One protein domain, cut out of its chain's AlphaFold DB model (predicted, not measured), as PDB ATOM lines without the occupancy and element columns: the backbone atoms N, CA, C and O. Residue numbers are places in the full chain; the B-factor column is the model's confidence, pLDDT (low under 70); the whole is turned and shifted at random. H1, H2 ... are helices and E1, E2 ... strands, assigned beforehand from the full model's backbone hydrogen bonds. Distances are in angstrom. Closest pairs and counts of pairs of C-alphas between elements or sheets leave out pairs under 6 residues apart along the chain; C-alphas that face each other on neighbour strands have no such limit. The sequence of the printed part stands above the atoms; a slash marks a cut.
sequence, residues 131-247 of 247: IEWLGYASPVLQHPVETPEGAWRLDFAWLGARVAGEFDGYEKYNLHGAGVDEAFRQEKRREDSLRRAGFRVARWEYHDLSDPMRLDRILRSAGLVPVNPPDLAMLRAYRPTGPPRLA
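What this domain is: This is residues 131 to 247 of the 247 residues of an uncharacterized protein of Microbacterium mitrae (UniProt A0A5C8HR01). A small, strongly twisted four-stranded sheet forms the core; the long helix H2 juts from one face, packing there by its residues 189 to 196, and the shorter H4 covers edge strand E4 on the other face. E1 and E2 make a sharply folded hairpin at the other edge, while H5 sits far out beyond H4. The printed part has 117 residues and runs E1, E2, E3, H1, H2, E4, H3, H4, H5: five named helices and four named strands, class mixed. The sheet, in order E1, E2, E3, E4, is mixed. The whole is only just compact, close to loose, with a radius of gyration of the C-alphas of 15.7 A and spans of 46 by 36 by 24 A.

How they stand to each other: After residues 131 to 139, find E1, residues 140 to 147, E2, residues 150 to 158, and E3, residues 163 to 167: a meander, each strand the antiparallel neighbour of the one before, in two hairpins. E1 bends by 53 degrees at residue 143 and E2 by 88 degrees at residue 155. Look for N 145 and O 152 at 2.8 A between E1 and E2, and N 165 and O 156 at 2.7 A between E2 and E3. H1, residues 170 to 173, is not on the sheet. H2, residues 180 to 196, is on it, stands up from it at 61 degrees with a height over the sheet of 11.1 A, and comes closest to E1 at the C-alphas of Thr 147 and Ser 193, 6.1 A apart. E4, residues 200 to 204, is parallel to E3 at 21 degrees, with N 202 and O 164 at 2.8 A; E3, H1, H2 and E4 make a strand-helix-strand unit, two parallel neighbours joined through helices, with a right-handed crossover. H3, residues 206 to 209, and H4, residues 212 to 221, touch only at the corner, and only just, with 3 pairs of C-alphas within 8 A; the closest are those of Asp 208 and Arg 214, 5.3 A apart. H4 is on the opposite face from H2, giving three layers, helices on both faces of a sheet; it runs along E4 at 14 degrees on the local plane, and their closest C-alphas, of Ala 202 and Leu 219, are 6.0 A apart. H5, residues 232 to 237, is close to H4 but not clearly touching, with the C-alphas of Pro 212 and Leu 235 closest at 7.2 A. In H2, H4 and H5 every O i to N i+4 pair is within hydrogen-bond range; H1 and H3 are too short for such a pair.

Where its parts are: Find C-alpha 140 at (89.769, 168.082, 174.418); from there E1 runs 18.0 A, and E2 then runs 20.1 A. H2 goes 24.1 A from C-alpha 180 at (83.548, 197.576, 173.258), H4 measures 14.4 A, and H5 ends at C-alpha 237, (84.148, 166.174, 149.515).

The domain as a whole: The two C-alphas farthest apart, those of Ala 178 and Pro 229, are 47.8 A apart. The printed part has no cut, and no link between named elements is long. Look in the B-factor column for pLDDT under 70 at residues 170 to 179 and 246 to 247; the mean of the printed part is 88.4.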
ATOM      1  N   ILE A 131      89.641 169.447 161.542       98.62
ATOM      2  CA  ILE A 131      90.817 169.102 162.360       98.62
ATOM      3  C   ILE A 131      91.161 167.616 162.198       98.62
ATOM      4  O   ILE A 131      92.314 167.276 161.933       98.62
ATOM      5  N   GLU A 132      90.158 166.735 162.292       98.62
ATOM      6  CA  GLU A 132      90.338 165.297 162.076       98.62
ATOM      7  C   GLU A 132      90.807 164.990 160.650       98.62
ATOM      8  O   GLU A 132      91.777 164.257 160.465       98.62
ATOM      9  N   TRP A 133      90.153 165.552 159.629       98.62
ATOM     10  CA  TRP A 133      90.501 165.267 158.232       98.62
ATOM     11  C   TRP A 133      91.845 165.861 157.812       98.62
ATOM     12  O   TRP A 133      92.467 165.357 156.884       98.62
ATOM     13  N   LEU A 134      92.319 166.902 158.490       98.69
ATOM     14  CA  LEU A 134      93.671 167.437 158.333       98.69
ATOM     15  C   LEU A 134      94.735 166.572 159.033       98.69
ATOM     16  O   LEU A 134      95.927 166.790 158.833       98.69
ATOM     17  N   GLY A 135      94.316 165.576 159.819       98.62
ATOM     18  CA  GLY A 135      95.198 164.610 160.468       98.62
ATOM     19  C   GLY A 135      95.696 165.034 161.849       98.62
ATOM     20  O   GLY A 135      96.603 164.398 162.388       98.62
ATOM     21  N   TYR A 136      95.139 166.088 162.448       98.69
ATOM     22  CA  TYR A 136      95.486 166.488 163.813       98.69
ATOM     23  C   TYR A 136      94.867 165.545 164.846       98.69
ATOM     24  O   TYR A 136      93.834 164.915 164.616       98.69
ATOM     25  N   ALA A 137      95.503 165.461 166.016       98.12
ATOM     26  CA  ALA A 137      94.930 164.756 167.154       98.12
ATOM     27  C   ALA A 137      93.604 165.412 167.567       98.12
ATOM     28  O   ALA A 137      93.462 166.636 167.481       98.12
ATOM     29  N   SER A 138      92.648 164.615 168.047       97.25
ATOM     30  CA  SER A 138      91.393 165.155 168.566       97.25
ATOM     31  C   SER A 138      91.665 166.057 169.779       97.25
ATOM     32  O   SER A 138      92.336 165.618 170.716       97.25
ATOM     33  N   PRO A 139      91.172 167.305 169.778       98.06
ATOM     34  CA  PRO A 139      91.283 168.186 170.932       98.06
ATOM     35  C   PRO A 139      90.355 167.729 172.061       98.06
ATOM     36  O   PRO A 139      89.303 167.132 171.815       98.06
ATOM     37  N   VAL A 140      90.714 168.075 173.295       98.06
ATOM     38  CA  VAL A 140      89.769 168.082 174.418       98.06
ATOM     39  C   VAL A 140      88.879 169.309 174.253       98.06
ATOM     40  O   VAL A 140      89.394 170.410 174.076       98.06
ATOM     41  N   LEU A 141      87.562 169.124 174.273       97.69
ATOM     42  CA  LEU A 141      86.618 170.228 174.127       97.69
ATOM     43  C   LEU A 141      86.327 170.881 175.471       97.69
ATOM     44  O   LEU A 141      86.343 170.200 176.497       97.69
ATOM     45  N   GLN A 142      86.018 172.177 175.441       95.31
ATOM     46  CA  GLN A 142      85.492 172.923 176.588       95.31
ATOM     47  C   GLN A 142      86.347 172.753 177.857       95.31
ATOM     48  O   GLN A 142      85.838 172.613 178.971       95.31
ATOM     49  N   HIS A 143      87.672 172.740 177.683       96.12
ATOM     50  CA  HIS A 143      88.618 172.413 178.743       96.12
ATOM     51  C   HIS A 143      88.824 173.606 179.690       96.12
ATOM     52  O   HIS A 143      89.226 174.675 179.218       96.12
ATOM     53  N   PRO A 144      88.595 173.454 181.007       94.81
ATOM     54  CA  PRO A 144      88.868 174.511 181.971       94.81
ATOM     55  C   PRO A 144      90.374 174.660 182.219       94.81
ATOM     56  O   PRO A 144      91.099 173.676 182.357       94.81
ATOM     57  N   VAL A 145      90.835 175.901 182.320       92.38
ATOM     58  CA  VAL A 145      92.208 176.278 182.651       92.38
ATOM     59  C   VAL A 145      92.169 177.322 183.755       92.38
ATOM     60  O   VAL A 145      91.636 178.417 183.576       92.38
ATOM     61  N   GLU A 146      92.779 176.987 184.886       90.88
ATOM     62  CA  GLU A 146      92.998 177.924 185.984       90.88
ATOM     63  C   GLU A 146      94.190 178.829 185.665       90.88
ATOM     64  O   GLU A 146      95.279 178.352 185.330       90.88
ATOM     65  N   THR A 147      93.992 180.141 185.776       85.31
ATOM     66  CA  THR A 147      95.050 181.148 185.631       85.31
ATOM     67  C   THR A 147      95.056 182.079 186.843       85.31
ATOM     68  O   THR A 147      94.026 182.205 187.509       85.31
ATOM     69  N   PRO A 148      96.177 182.759 187.152       79.56
ATOM     70  CA  PRO A 148      96.220 183.749 188.234       79.56
ATOM     71  C   PRO A 148      95.150 184.850 188.127       79.56
ATOM     72  O   PRO A 148      94.788 185.464 189.126       79.56
ATOM     73  N   GLU A 149      94.642 185.102 186.922       80.50
ATOM     74  CA  GLU A 149      93.634 186.113 186.609       80.50
ATOM     75  C   GLU A 149      92.197 185.566 186.584       80.50
ATOM     76  O   GLU A 149      91.258 186.341 186.393       80.50
ATOM     77  N   GLY A 150      92.018 184.255 186.771       82.88
ATOM     78  CA  GLY A 150      90.721 183.578 186.812       82.88
ATOM     79  C   GLY A 150      90.678 182.266 186.026       82.88
ATOM     80  O   GLY A 150      91.628 181.888 185.336       82.88
ATOM     81  N   ALA A 151      89.548 181.571 186.122       87.19
ATOM     82  CA  ALA A 151      89.284 180.369 185.344       87.19
ATOM     83  C   ALA A 151      88.800 180.735 183.935       87.19
ATOM     84  O   ALA A 151      87.855 181.511 183.766       87.19
ATOM     85  N   TRP A 152      89.422 180.140 182.921       89.69
ATOM     86  CA  TRP A 152      89.020 180.259 181.521       89.69
ATOM     87  C   TRP A 152      88.641 178.893 180.968       89.69
ATOM     88  O   TRP A 152      89.123 177.869 181.440       89.69
ATOM     89  N   ARG A 153      87.800 178.864 179.935       91.94
ATOM     90  CA  ARG A 153      87.453 177.638 179.215       91.94
ATOM     91  C   ARG A 153      87.946 177.741 177.782       91.94
ATOM     92  O   ARG A 153      87.789 178.800 177.180       91.94
ATOM     93  N   LEU A 154      88.576 176.685 177.286       94.25
ATOM     94  CA  LEU A 154      89.092 176.593 175.924       94.25
ATOM     95  C   LEU A 154      88.131 175.772 175.072       94.25
ATOM     96  O   LEU A 154      87.814 174.645 175.462       94.25
ATOM     97  N   ASP A 155      87.733 176.277 173.904       95.69
ATOM     98  CA  ASP A 155      86.873 175.515 172.986       95.69
ATOM     99  C   ASP A 155      87.561 174.213 172.560       95.69
ATOM    100  O   ASP A 155      86.954 173.140 172.560       95.69
ATOM    101  N   PHE A 156      88.861 174.309 172.263       98.25
ATOM    102  CA  PHE A 156      89.725 173.204 171.868       98.25
ATOM    103  C   PHE A 156      91.039 173.241 172.647       98.25
ATOM    104  O   PHE A 156      91.740 174.248 172.656       98.25
ATOM    105  N   ALA A 157      91.441 172.126 173.249       97.88
ATOM    106  CA  ALA A 157      92.708 172.032 173.961       97.88
ATOM    107  C   ALA A 157      93.535 170.827 173.500       97.88
ATOM    108  O   ALA A 157      93.119 169.672 173.613       97.88
ATOM    109  N   TRP A 158      94.762 171.099 173.051       98.31
ATOM    110  CA  TRP A 158      95.805 170.097 172.831       98.31
ATOM    111  C   TRP A 158      96.831 170.194 173.957       98.31
ATOM    112  O   TRP A 158      97.865 170.853 173.833       98.31
ATOM    113  N   LEU A 159      96.533 169.535 175.079       96.06
ATOM    114  CA  LEU A 159      97.288 169.674 176.331       96.06
ATOM    115  C   LEU A 159      98.773 169.322 176.180       96.06
ATOM    116  O   LEU A 159      99.628 170.064 176.660       96.06
ATOM    117  N   GLY A 160      99.083 168.245 175.450       95.19
ATOM    118  CA  GLY A 160     100.467 167.826 175.197       95.19
ATOM    119  C   GLY A 160     101.277 168.835 174.375       95.19
ATOM    120  O   GLY A 160     102.480 168.953 174.572       95.19
ATOM    121  N   ALA A 161     100.621 169.603 173.501       96.69
ATOM    122  CA  ALA A 161     101.261 170.629 172.676       96.69
ATOM    123  C   ALA A 161     101.165 172.043 173.280       96.69
ATOM    124  O   ALA A 161     101.693 172.990 172.690       96.69
ATOM    125  N   ARG A 162     100.469 172.192 174.420       96.31
ATOM    126  CA  ARG A 162     100.099 173.481 175.027       96.31
ATOM    127  C   ARG A 162      99.516 174.449 173.992       96.31
ATOM    128  O   ARG A 162      99.945 175.595 173.877       96.31
ATOM    129  N   VAL A 163      98.550 173.969 173.209       97.88
ATOM    130  CA  VAL A 163      97.810 174.797 172.244       97.88
ATOM    131  C   VAL A 163      96.346 174.878 172.652       97.88
ATOM    132  O   VAL A 163      95.715 173.851 172.909       97.88
ATOM    133  N   ALA A 164      95.841 176.104 172.704       96.88
ATOM    134  CA  ALA A 164      94.438 176.446 172.860       96.88
ATOM    135  C   ALA A 164      93.883 176.842 171.489       96.88
ATOM    136  O   ALA A 164      94.457 177.704 170.830       96.88
ATOM    137  N   GLY A 165      92.811 176.200 171.043       96.69
ATOM    138  CA  GLY A 165      92.065 176.574 169.853       96.69
ATOM    139  C   GLY A 165      90.767 177.271 170.236       96.69
ATOM    140  O   GLY A 165      90.050 176.777 171.102       96.69
ATOM    141  N   GLU A 166      90.471 178.385 169.582       94.88
ATOM    142  CA  GLU A 166      89.293 179.214 169.834       94.88
ATOM    143  C   GLU A 166      88.560 179.441 168.513       94.88
ATOM    144  O   GLU A 166      89.162 179.910 167.536       94.88
ATOM    145  N   PHE A 167      87.270 179.111 168.484       93.94
ATOM    146  CA  PHE A 167      86.420 179.408 167.340       93.94
ATOM    147  C   PHE A 167      85.585 180.650 167.642       93.94
ATOM    148  O   PHE A 167      84.596 180.584 168.372       93.94
ATOM    149  N   ASP A 168      85.939 181.783 167.040       85.88
ATOM    150  CA  ASP A 168      85.132 182.992 167.184       85.88
ATOM    151  C   ASP A 168      84.032 183.014 166.111       85.88
ATOM    152  O   ASP A 168      84.252 183.174 164.907       85.88
ATOM    153  N   GLY A 169      82.794 182.820 166.564       73.75
ATOM    154  CA  GLY A 169      81.611 183.088 165.756       73.75
ATOM    155  C   GLY A 169      81.410 184.593 165.540       73.75
ATOM    156  O   GLY A 169      81.748 185.411 166.393       73.75
ATOM    157  N   TYR A 170      80.778 184.965 164.421       55.16
ATOM    158  CA  TYR A 170      80.490 186.362 164.045       55.16
ATOM    159  C   TYR A 170      79.700 187.171 165.100       55.16
ATOM    160  O   TYR A 170      79.694 188.399 165.043       55.16
ATOM    161  N   GLU A 171      79.047 186.521 166.068       53.44
ATOM    162  CA  GLU A 171      78.208 187.185 167.077       53.44
ATOM    163  C   GLU A 171      78.981 188.117 168.024       53.44
ATOM    164  O   GLU A 171      78.380 189.042 168.572       53.44
ATOM    165  N   LYS A 172      80.307 187.976 168.165       50.12
ATOM    166  CA  LYS A 172      81.105 188.893 169.004       50.12
ATOM    167  C   LYS A 172      81.364 190.273 168.382       50.12
ATOM    168  O   LYS A 172      81.703 191.197 169.117       50.12
ATOM    169  N   TYR A 173      81.191 190.453 167.069       45.88
ATOM    170  CA  TYR A 173      81.551 191.710 166.388       45.88
ATOM    171  C   TYR A 173      80.407 192.725 166.259       45.88
ATOM    172  O   TYR A 173      80.647 193.858 165.848       45.88
ATOM    173  N   ASN A 174      79.188 192.380 166.687       47.62
ATOM    174  CA  ASN A 174      78.050 193.311 166.726       47.62
ATOM    175  C   ASN A 174      78.012 194.169 168.006       47.62
ATOM    176  O   ASN A 174      76.953 194.652 168.411       47.62
ATOM    177  N   LEU A 175      79.156 194.377 168.663       55.19
ATOM    178  CA  LEU A 175      79.265 195.335 169.757       55.19
ATOM    179  C   LEU A 175      79.303 196.756 169.168       55.19
ATOM    180  O   LEU A 175      80.360 197.337 168.945       55.19
ATOM    181  N   HIS A 176      78.131 197.328 168.902       50.53
ATOM    182  CA  HIS A 176      77.971 198.764 168.686       50.53
ATOM    183  C   HIS A 176      77.439 199.387 169.983       50.53
ATOM    184  O   HIS A 176      76.261 199.243 170.301       50.53
ATOM    185  N   GLY A 177      78.301 200.057 170.757       60.44
ATOM    186  CA  GLY A 177      77.892 200.768 171.974       60.44
ATOM    187  C   GLY A 177      79.001 200.968 173.012       60.44
ATOM    188  O   GLY A 177      80.140 200.535 172.835       60.44
ATOM    189  N   ALA A 178      78.652 201.627 174.119       52.19
ATOM    190  CA  ALA A 178      79.515 201.755 175.292       52.19
ATOM    191  C   ALA A 178      79.731 200.362 175.923       52.19
ATOM    192  O   ALA A 178      78.796 199.780 176.461       52.19
ATOM    193  N   GLY A 179      80.940 199.804 175.795       65.69
ATOM    194  CA  GLY A 179      81.279 198.453 176.277       65.69
ATOM    195  C   GLY A 179      82.306 197.706 175.417       65.69
ATOM    196  O   GLY A 179      82.951 196.780 175.903       65.69
ATOM    197  N   VAL A 180      82.534 198.149 174.172       72.56
ATOM    198  CA  VAL A 180      83.548 197.576 173.258       72.56
ATOM    199  C   VAL A 180      84.946 197.591 173.882       72.56
ATOM    200  O   VAL A 180      85.645 196.581 173.870       72.56
ATOM    201  N   ASP A 181      85.331 198.711 174.495       76.38
ATOM    202  CA  ASP A 181      86.645 198.865 175.128       76.38
ATOM    203  C   ASP A 181      86.833 197.946 176.341       76.38
ATOM    204  O   ASP A 181      87.954 197.579 176.693       76.38
ATOM    205  N   GLU A 182      85.752 197.591 177.035       80.00
ATOM    206  CA  GLU A 182      85.803 196.649 178.150       80.00
ATOM    207  C   GLU A 182      85.895 195.205 177.653       80.00
ATOM    208  O   GLU A 182      86.773 194.475 178.111       80.00
ATOM    209  N   ALA A 183      85.098 194.834 176.647       77.19
ATOM    210  CA  ALA A 183      85.174 193.526 175.998       77.19
ATOM    211  C   ALA A 183      86.562 193.271 175.388       77.19
ATOM    212  O   ALA A 183      87.159 192.219 175.609       77.19
ATOM    213  N   PHE A 184      87.134 194.265 174.701       80.25
ATOM    214  CA  PHE A 184      88.487 194.174 174.154       80.25
ATOM    215  C   PHE A 184      89.542 194.012 175.258       80.25
ATOM    216  O   PHE A 184      90.449 193.185 175.148       80.25
ATOM    217  N   ARG A 185      89.421 194.767 176.360       82.19
ATOM    218  CA  ARG A 185      90.315 194.618 177.521       82.19
ATOM    219  C   ARG A 185      90.181 193.243 178.173       82.19
ATOM    220  O   ARG A 185      91.194 192.692 178.598       82.19
ATOM    221  N   GLN A 186      88.973 192.694 178.260       81.81
ATOM    222  CA  GLN A 186      88.732 191.369 178.821       81.81
ATOM    223  C   GLN A 186      89.318 190.268 177.930       81.81
ATOM    224  O   GLN A 186      90.016 189.395 178.441       81.81
ATOM    225  N   GLU A 187      89.120 190.348 176.615       83.25
ATOM    226  CA  GLU A 187      89.692 189.397 175.657       83.25
ATOM    227  C   GLU A 187      91.226 189.448 175.674       83.25
ATOM    228  O   GLU A 187      91.885 188.413 175.760       83.25
ATOM    229  N   LYS A 188      91.815 190.651 175.734       84.25
ATOM    230  CA  LYS A 188      93.266 190.808 175.896       84.25
ATOM    231  C   LYS A 188      93.770 190.181 177.198       84.25
ATOM    232  O   LYS A 188      94.768 189.467 177.186       84.25
ATOM    233  N   ARG A 189      93.082 190.417 178.323       85.38
ATOM    234  CA  ARG A 189      93.438 189.801 179.614       85.38
ATOM    235  C   ARG A 189      93.363 188.282 179.541       85.38
ATOM    236  O   ARG A 189      94.271 187.629 180.046       85.38
ATOM    237  N   ARG A 190      92.324 187.727 178.915       85.62
ATOM    238  CA  ARG A 190      92.171 186.283 178.709       85.62
ATOM    239  C   ARG A 190      93.357 185.723 177.932       85.62
ATOM    240  O   ARG A 190      94.013 184.802 178.409       85.62
ATOM    241  N   GLU A 191      93.677 186.316 176.788       86.25
ATOM    242  CA  GLU A 191      94.783 185.858 175.948       86.25
ATOM    243  C   GLU A 191      96.133 185.942 176.676       86.25
ATOM    244  O   GLU A 191      96.896 184.974 176.684       86.25
ATOM    245  N   ASP A 192      96.402 187.058 177.354       87.50
ATOM    246  CA  ASP A 192      97.616 187.246 178.148       87.50
ATOM    247  C   ASP A 192      97.725 186.211 179.285       87.50
ATOM    248  O   ASP A 192      98.817 185.714 179.572       87.50
ATOM    249  N   SER A 193      96.601 185.851 179.912       88.50
ATOM    250  CA  SER A 193      96.547 184.855 180.994       88.50
ATOM    251  C   SER A 193      96.805 183.441 180.469       88.50
ATOM    252  O   SER A 193      97.599 182.698 181.046       88.50
ATOM    253  N   LEU A 194      96.224 183.082 179.319       89.81
ATOM    254  CA  LEU A 194      96.492 181.802 178.653       89.81
ATOM    255  C   LEU A 194      97.955 181.690 178.206       89.81
ATOM    256  O   LEU A 194      98.581 180.645 178.400       89.81
ATOM    257  N   ARG A 195      98.531 182.779 177.680       88.50
ATOM    258  CA  ARG A 195      99.960 182.848 177.339       88.50
ATOM    259  C   ARG A 195     100.842 182.662 178.573       88.50
ATOM    260  O   ARG A 195     101.790 181.883 178.516       88.50
ATOM    261  N   ARG A 196     100.518 183.309 179.702       89.25
ATOM    262  CA  ARG A 196     101.221 183.103 180.987       89.25
ATOM    263  C   ARG A 196     101.088 181.673 181.512       89.25
ATOM    264  O   ARG A 196     102.046 181.151 182.074       89.25
ATOM    265  N   ALA A 197      99.958 181.014 181.263       89.06
ATOM    266  CA  ALA A 197      99.755 179.593 181.552       89.06
ATOM    267  C   ALA A 197     100.489 178.646 180.571       89.06
ATOM    268  O   ALA A 197     100.359 177.422 180.664       89.06
ATOM    269  N   GLY A 198     101.270 179.197 179.635       91.69
ATOM    270  CA  GLY A 198     102.107 178.458 178.694       91.69
ATOM    271  C   GLY A 198     101.391 178.011 177.423       91.69
ATOM    272  O   GLY A 198     101.976 177.254 176.649       91.69
ATOM    273  N   PHE A 199     100.151 178.449 177.190       94.94
ATOM    274  CA  PHE A 199      99.413 178.108 175.979       94.94
ATOM    275  C   PHE A 199      99.746 179.049 174.821       94.94
ATOM    276  O   PHE A 199      99.815 180.271 174.962       94.94
ATOM    277  N   ARG A 200      99.884 178.468 173.631       95.94
ATOM    278  CA  ARG A 200      99.804 179.190 172.358       95.94
ATOM    279  C   ARG A 200      98.358 179.160 171.883       95.94
ATOM    280  O   ARG A 200      97.721 178.112 171.958       95.94
ATOM    281  N   VAL A 201      97.853 180.287 171.396       94.06
ATOM    282  CA  VAL A 201      96.456 180.415 170.965       94.06
ATOM    283  C   VAL A 201      96.375 180.331 169.440       94.06
ATOM    284  O   VAL A 201      97.049 181.084 168.738       94.06
ATOM    285  N   ALA A 202      95.559 179.407 168.944       96.31
ATOM    286  CA  ALA A 202      95.111 179.289 167.564       96.31
ATOM    287  C   ALA A 202      93.672 179.807 167.498       96.31
ATOM    288  O   ALA A 202      92.791 179.234 168.128       96.31
ATOM    289  N   ARG A 203      93.422 180.874 166.745       94.62
ATOM    290  CA  ARG A 203      92.085 181.456 166.608       94.62
ATOM    291  C   ARG A 203      91.672 181.455 165.150       94.62
ATOM    292  O   ARG A 203      92.493 181.771 164.290       94.62
ATOM    293  N   TRP A 204      90.429 181.078 164.890       95.75
ATOM    294  CA  TRP A 204      89.867 181.038 163.547       95.75
ATOM    295  C   TRP A 204      88.363 181.297 163.576       95.75
ATOM    296  O   TRP A 204      87.704 181.147 164.606       95.75
ATOM    297  N   GLU A 205      87.816 181.653 162.421       93.12
ATOM    298  CA  GLU A 205      86.393 181.946 162.256       93.12
ATOM    299  C   GLU A 205      85.793 181.135 161.097       93.12
ATOM    300  O   GLU A 205      86.467 180.348 160.427       93.12
ATOM    301  N   TYR A 206      84.507 181.346 160.791       90.69
ATOM    302  CA  TYR A 206      83.847 180.690 159.653       90.69
ATOM    303  C   TYR A 206      84.570 180.906 158.319       90.69
ATOM    304  O   TYR A 206      84.576 180.006 157.477       90.69
ATOM    305  N   HIS A 207      85.173 182.079 158.110       90.19
ATOM    306  CA  HIS A 207      85.877 182.372 156.867       90.19
ATOM    307  C   HIS A 207      87.114 181.471 156.689       90.19
ATOM    308  O   HIS A 207      87.411 181.057 155.567       90.19
ATOM    309  N   ASP A 208      87.780 181.078 157.776       94.75
ATOM    310  CA  ASP A 208      88.899 180.132 157.757       94.75
ATOM    311  C   ASP A 208      88.443 178.694 157.525       94.75
ATOM    312  O   ASP A 208      89.161 177.908 156.914       94.75
ATOM    313  N   LEU A 209      87.226 178.348 157.952       94.38
ATOM    314  CA  LEU A 209      86.639 177.035 157.674       94.38
ATOM    315  C   LEU A 209      86.237 176.880 156.204       94.38
ATOM    316  O   LEU A 209      86.049 175.756 155.752       94.38
ATOM    317  N   SER A 210      86.131 177.975 155.440       91.19
ATOM    318  CA  SER A 210      85.797 177.911 154.011       91.19
ATOM    319  C   SER A 210      86.883 177.244 153.158       91.19
ATOM    320  O   SER A 210      86.590 176.699 152.095       91.19
ATOM    321  N   ASP A 211      88.123 177.233 153.640       93.25
ATOM    322  CA  ASP A 211      89.248 176.539 153.030       93.25
ATOM    323  C   ASP A 211      90.018 175.797 154.131       93.25
ATOM    324  O   ASP A 211      90.728 176.439 154.909       93.25
ATOM    325  N   PRO A 212      89.946 174.454 154.197       95.25
ATOM    326  CA  PRO A 212      90.640 173.682 155.226       95.25
ATOM    327  C   PRO A 212      92.147 173.967 155.330       95.25
ATOM    328  O   PRO A 212      92.729 173.774 156.395       95.25
ATOM    329  N   MET A 213      92.799 174.449 154.264       96.88
ATOM    330  CA  MET A 213      94.220 174.818 154.300       96.88
ATOM    331  C   MET A 213      94.493 176.121 155.063       96.88
ATOM    332  O   MET A 213      95.616 176.343 155.520       96.88
ATOM    333  N   ARG A 214      93.494 176.995 155.236       97.38
ATOM    334  CA  ARG A 214      93.594 178.151 156.141       97.38
ATOM    335  C   ARG A 214      93.647 177.695 157.585       97.38
ATOM    336  O   ARG A 214      94.588 178.064 158.284       97.38
ATOM    337  N   LEU A 215      92.714 176.825 157.975       98.00
ATOM    338  CA  LEU A 215      92.724 176.210 159.297       98.00
ATOM    339  C   LEU A 215      94.037 175.453 159.548       98.00
ATOM    340  O   LEU A 215      94.662 175.668 160.580       98.00
ATOM    341  N   ASP A 216      94.516 174.650 158.590       98.50
ATOM    342  CA  ASP A 216      95.812 173.961 158.711       98.50
ATOM    343  C   ASP A 216      96.958 174.936 159.022       98.50
ATOM    344  O   ASP A 216      97.730 174.720 159.955       98.50
ATOM    345  N   ARG A 217      97.043 176.055 158.293       98.56
ATOM    346  CA  ARG A 217      98.083 177.069 158.510       98.56
ATOM    347  C   ARG A 217      98.005 177.696 159.904       98.56
ATOM    348  O   ARG A 217      99.052 177.921 160.507       98.56
ATOM    349  N   ILE A 218      96.799 177.965 160.403       98.50
ATOM    350  CA  ILE A 218      96.565 178.519 161.746       98.50
ATOM    351  C   ILE A 218      97.000 177.519 162.824       98.50
ATOM    352  O   ILE A 218      97.721 177.868 163.757       98.50
ATOM    353  N   LEU A 219      96.624 176.249 162.678       98.56
ATOM    354  CA  LEU A 219      97.007 175.200 163.623       98.56
ATOM    355  C   LEU A 219      98.530 174.990 163.640       98.56
ATOM    356  O   LEU A 219      99.132 174.870 164.710       98.56
ATOM    357  N   ARG A 220      99.182 175.022 162.471       98.50
ATOM    358  CA  ARG A 220     100.649 174.942 162.358       98.50
ATOM    359  C   ARG A 220     101.366 176.156 162.924       98.50
ATOM    360  O   ARG A 220     102.424 175.985 163.520       98.50
ATOM    361  N   SER A 221     100.837 177.367 162.756       98.12
ATOM    362  CA  SER A 221     101.471 178.577 163.303       98.12
ATOM    363  C   SER A 221     101.400 178.614 164.830       98.12
ATOM    364  O   SER A 221     102.352 179.042 165.481       98.12
ATOM    365  N   ALA A 222     100.337 178.053 165.413       97.25
ATOM    366  CA  ALA A 222     100.261 177.764 166.842       97.25
ATOM    367  C   ALA A 222     101.131 176.565 167.265       97.25
ATOM    368  O   ALA A 222     101.241 176.272 168.452       97.25
ATOM    369  N   GLY A 223     101.777 175.899 166.302       97.50
ATOM    370  CA  GLY A 223     102.736 174.809 166.439       97.50
ATOM    371  C   GLY A 223     102.141 173.481 166.871       97.50
ATOM    372  O   GLY A 223     102.762 172.756 167.653       97.50
ATOM    373  N   LEU A 224     100.961 173.168 166.337       98.31
ATOM    374  CA  LEU A 224     100.504 171.794 166.186       98.31
ATOM    375  C   LEU A 224     101.162 171.135 164.975       98.31
ATOM    376  O   LEU A 224     101.496 171.778 163.978       98.31
ATOM    377  N   VAL A 225     101.290 169.816 165.053       98.00
ATOM    378  CA  VAL A 225     101.743 168.962 163.957       98.00
ATOM    379  C   VAL A 225     100.699 167.858 163.768       98.00
ATOM    380  O   VAL A 225     100.247 167.298 164.772       98.00
ATOM    381  N   PRO A 226     100.281 167.541 162.526       98.12
ATOM    382  CA  PRO A 226      99.407 166.400 162.278       98.12
ATOM    383  C   PRO A 226     100.036 165.098 162.772       98.12
ATOM    384  O   PRO A 226     101.231 164.866 162.589       98.12
ATOM    385  N   VAL A 227      99.221 164.239 163.376       98.12
ATOM    386  CA  VAL A 227      99.626 162.916 163.880       98.12
ATOM    387  C   VAL A 227      99.235 161.788 162.923       98.12
ATOM    388  O   VAL A 227      99.713 160.669 163.067       98.12
ATOM    389  N   ASN A 228      98.390 162.086 161.935       97.94
ATOM    390  CA  ASN A 228      97.971 161.188 160.865       97.94
ATOM    391  C   ASN A 228      98.122 161.880 159.497       97.94
ATOM    392  O   ASN A 228      98.100 163.112 159.428       97.94
ATOM    393  N   PRO A 229      98.220 161.121 158.392       98.06
ATOM    394  CA  PRO A 229      98.037 161.674 157.054       98.06
ATOM    395  C   PRO A 229      96.641 162.306 156.896       98.06
ATOM    396  O   PRO A 229      95.676 161.780 157.456       98.06
ATOM    397  N   PRO A 230      96.500 163.391 156.113       97.94
ATOM    398  CA  PRO A 230      95.202 164.009 155.880       97.94
ATOM    399  C   PRO A 230      94.276 163.096 155.060       97.94
ATOM    400  O   PRO A 230      94.691 162.472 154.079       97.94
ATOM    401  N   ASP A 231      92.989 163.080 155.402       98.00
ATOM    402  CA  ASP A 231      91.937 162.427 154.624       98.00
ATOM    403  C   ASP A 231      91.550 163.306 153.425       98.00
ATOM    404  O   ASP A 231      90.611 164.111 153.446       98.00
ATOM    405  N   LEU A 232      92.300 163.142 152.335       97.25
ATOM    406  CA  LEU A 232      92.098 163.904 151.104       97.25
ATOM    407  C   LEU A 232      90.716 163.675 150.478       97.25
ATOM    408  O   LEU A 232      90.210 164.563 149.790       97.25
ATOM    409  N   ALA A 233      90.096 162.510 150.684       95.62
ATOM    410  CA  ALA A 233      88.768 162.237 150.145       95.62
ATOM    411  C   ALA A 233      87.714 163.082 150.868       95.62
ATOM    412  O   ALA A 233      86.861 163.694 150.220       95.62
ATOM    413  N   MET A 234      87.807 163.166 152.194       96.44
ATOM    414  CA  MET A 234      86.919 163.986 153.011       96.44
ATOM    415  C   MET A 234      87.120 165.480 152.775       96.44
ATOM    416  O   MET A 234      86.135 166.192 152.570       96.44
ATOM    417  N   LEU A 235      88.370 165.939 152.693       96.38
ATOM    418  CA  LEU A 235      88.690 167.332 152.374       96.38
ATOM    419  C   LEU A 235      88.168 167.734 150.985       96.38
ATOM    420  O   LEU A 235      87.556 168.788 150.839       96.38
ATOM    421  N   ARG A 236      88.311 166.873 149.964       93.81
ATOM    422  CA  ARG A 236      87.759 167.123 148.615       93.81
ATOM    423  C   ARG A 236      86.235 167.082 148.569       93.81
ATOM    424  O   ARG A 236      85.636 167.746 147.722       93.81
ATOM    425  N   ALA A 237      85.602 166.276 149.419       90.56
ATOM    426  CA  ALA A 237      84.148 166.174 149.515       90.56
ATOM    427  C   ALA A 237      83.527 167.296 150.360       90.56
ATOM    428  O   ALA A 237      82.310 167.493 150.312       90.56
ATOM    429  N   TYR A 238      84.334 168.031 151.125       92.62
ATOM    430  CA  TYR A 238      83.869 169.160 151.909       92.62
ATOM    431  C   TYR A 238      83.336 170.267 150.988       92.62
ATOM    432  O   TYR A 238      83.892 170.582 149.933       92.62
ATOM    433  N   ARG A 239      82.174 170.801 151.358       87.75
ATOM    434  CA  ARG A 239      81.471 171.856 150.631       87.75
ATOM    435  C   ARG A 239      81.183 172.957 151.644       87.75
ATOM    436  O   ARG A 239      80.187 172.834 152.361       87.75
ATOM    437  N   PRO A 240      82.082 173.945 151.768       85.62
ATOM    438  CA  PRO A 240      81.916 175.018 152.728       85.62
ATOM    439  C   PRO A 240      80.662 175.822 152.394       85.62
ATOM    440  O   PRO A 240      80.293 176.000 151.232       85.62
ATOM    441  N   THR A 241      80.017 176.322 153.433       83.81
ATOM    442  CA  THR A 241      78.979 177.344 153.328       83.81
ATOM    443  C   THR A 241      79.343 178.481 154.269       83.81
ATOM    444  O   THR A 241      80.199 178.317 155.137       83.81
ATOM    445  N   GLY A 242      78.663 179.619 154.136       80.88
ATOM    446  CA  GLY A 242      78.700 180.645 155.174       80.88
ATOM    447  C   GLY A 242      78.194 180.131 156.533       80.88
ATOM    448  O   GLY A 242      77.776 178.966 156.640       80.88
ATOM    449  N   PRO A 243      78.204 180.998 157.563       83.06
ATOM    450  CA  PRO A 243      77.660 180.665 158.874       83.06
ATOM    451  C   PRO A 243      76.225 180.129 158.742       83.06
ATOM    452  O   PRO A 243      75.470 180.591 157.876       83.06
ATOM    453  N   PRO A 244      75.834 179.132 159.554       84.31
ATOM    454  CA  PRO A 244      74.483 178.611 159.510       84.31
ATOM    455  C   PRO A 244      73.503 179.675 159.987       84.31
ATOM    456  O   PRO A 244      73.814 180.496 160.851       84.31
ATOM    457  N   ARG A 245      72.282 179.607 159.468       81.19
ATOM    458  CA  ARG A 245      71.161 180.319 160.072       81.19
ATOM    459  C   ARG A 245      70.675 179.515 161.269       81.19
ATOM    460  O   ARG A 245      70.421 178.313 161.144       81.19
ATOM    461  N   LEU A 246      70.588 180.181 162.411       66.25
ATOM    462  CA  LEU A 246      69.857 179.684 163.566       66.25
ATOM    463  C   LEU A 246      68.394 180.102 163.385       66.25
ATOM    464  O   LEU A 246      68.122 181.226 162.959       66.25
ATOM    465  N   ALA A 247      67.491 179.147 163.589       55.91
ATOM    466  CA  ALA A 247      66.048 179.352 163.522       55.91
ATOM    467  C   ALA A 247      65.487 179.704 164.899       55.91
ATOM    468  O   ALA A 247      66.058 179.202 165.897       55.91
TER     469      ALA A 247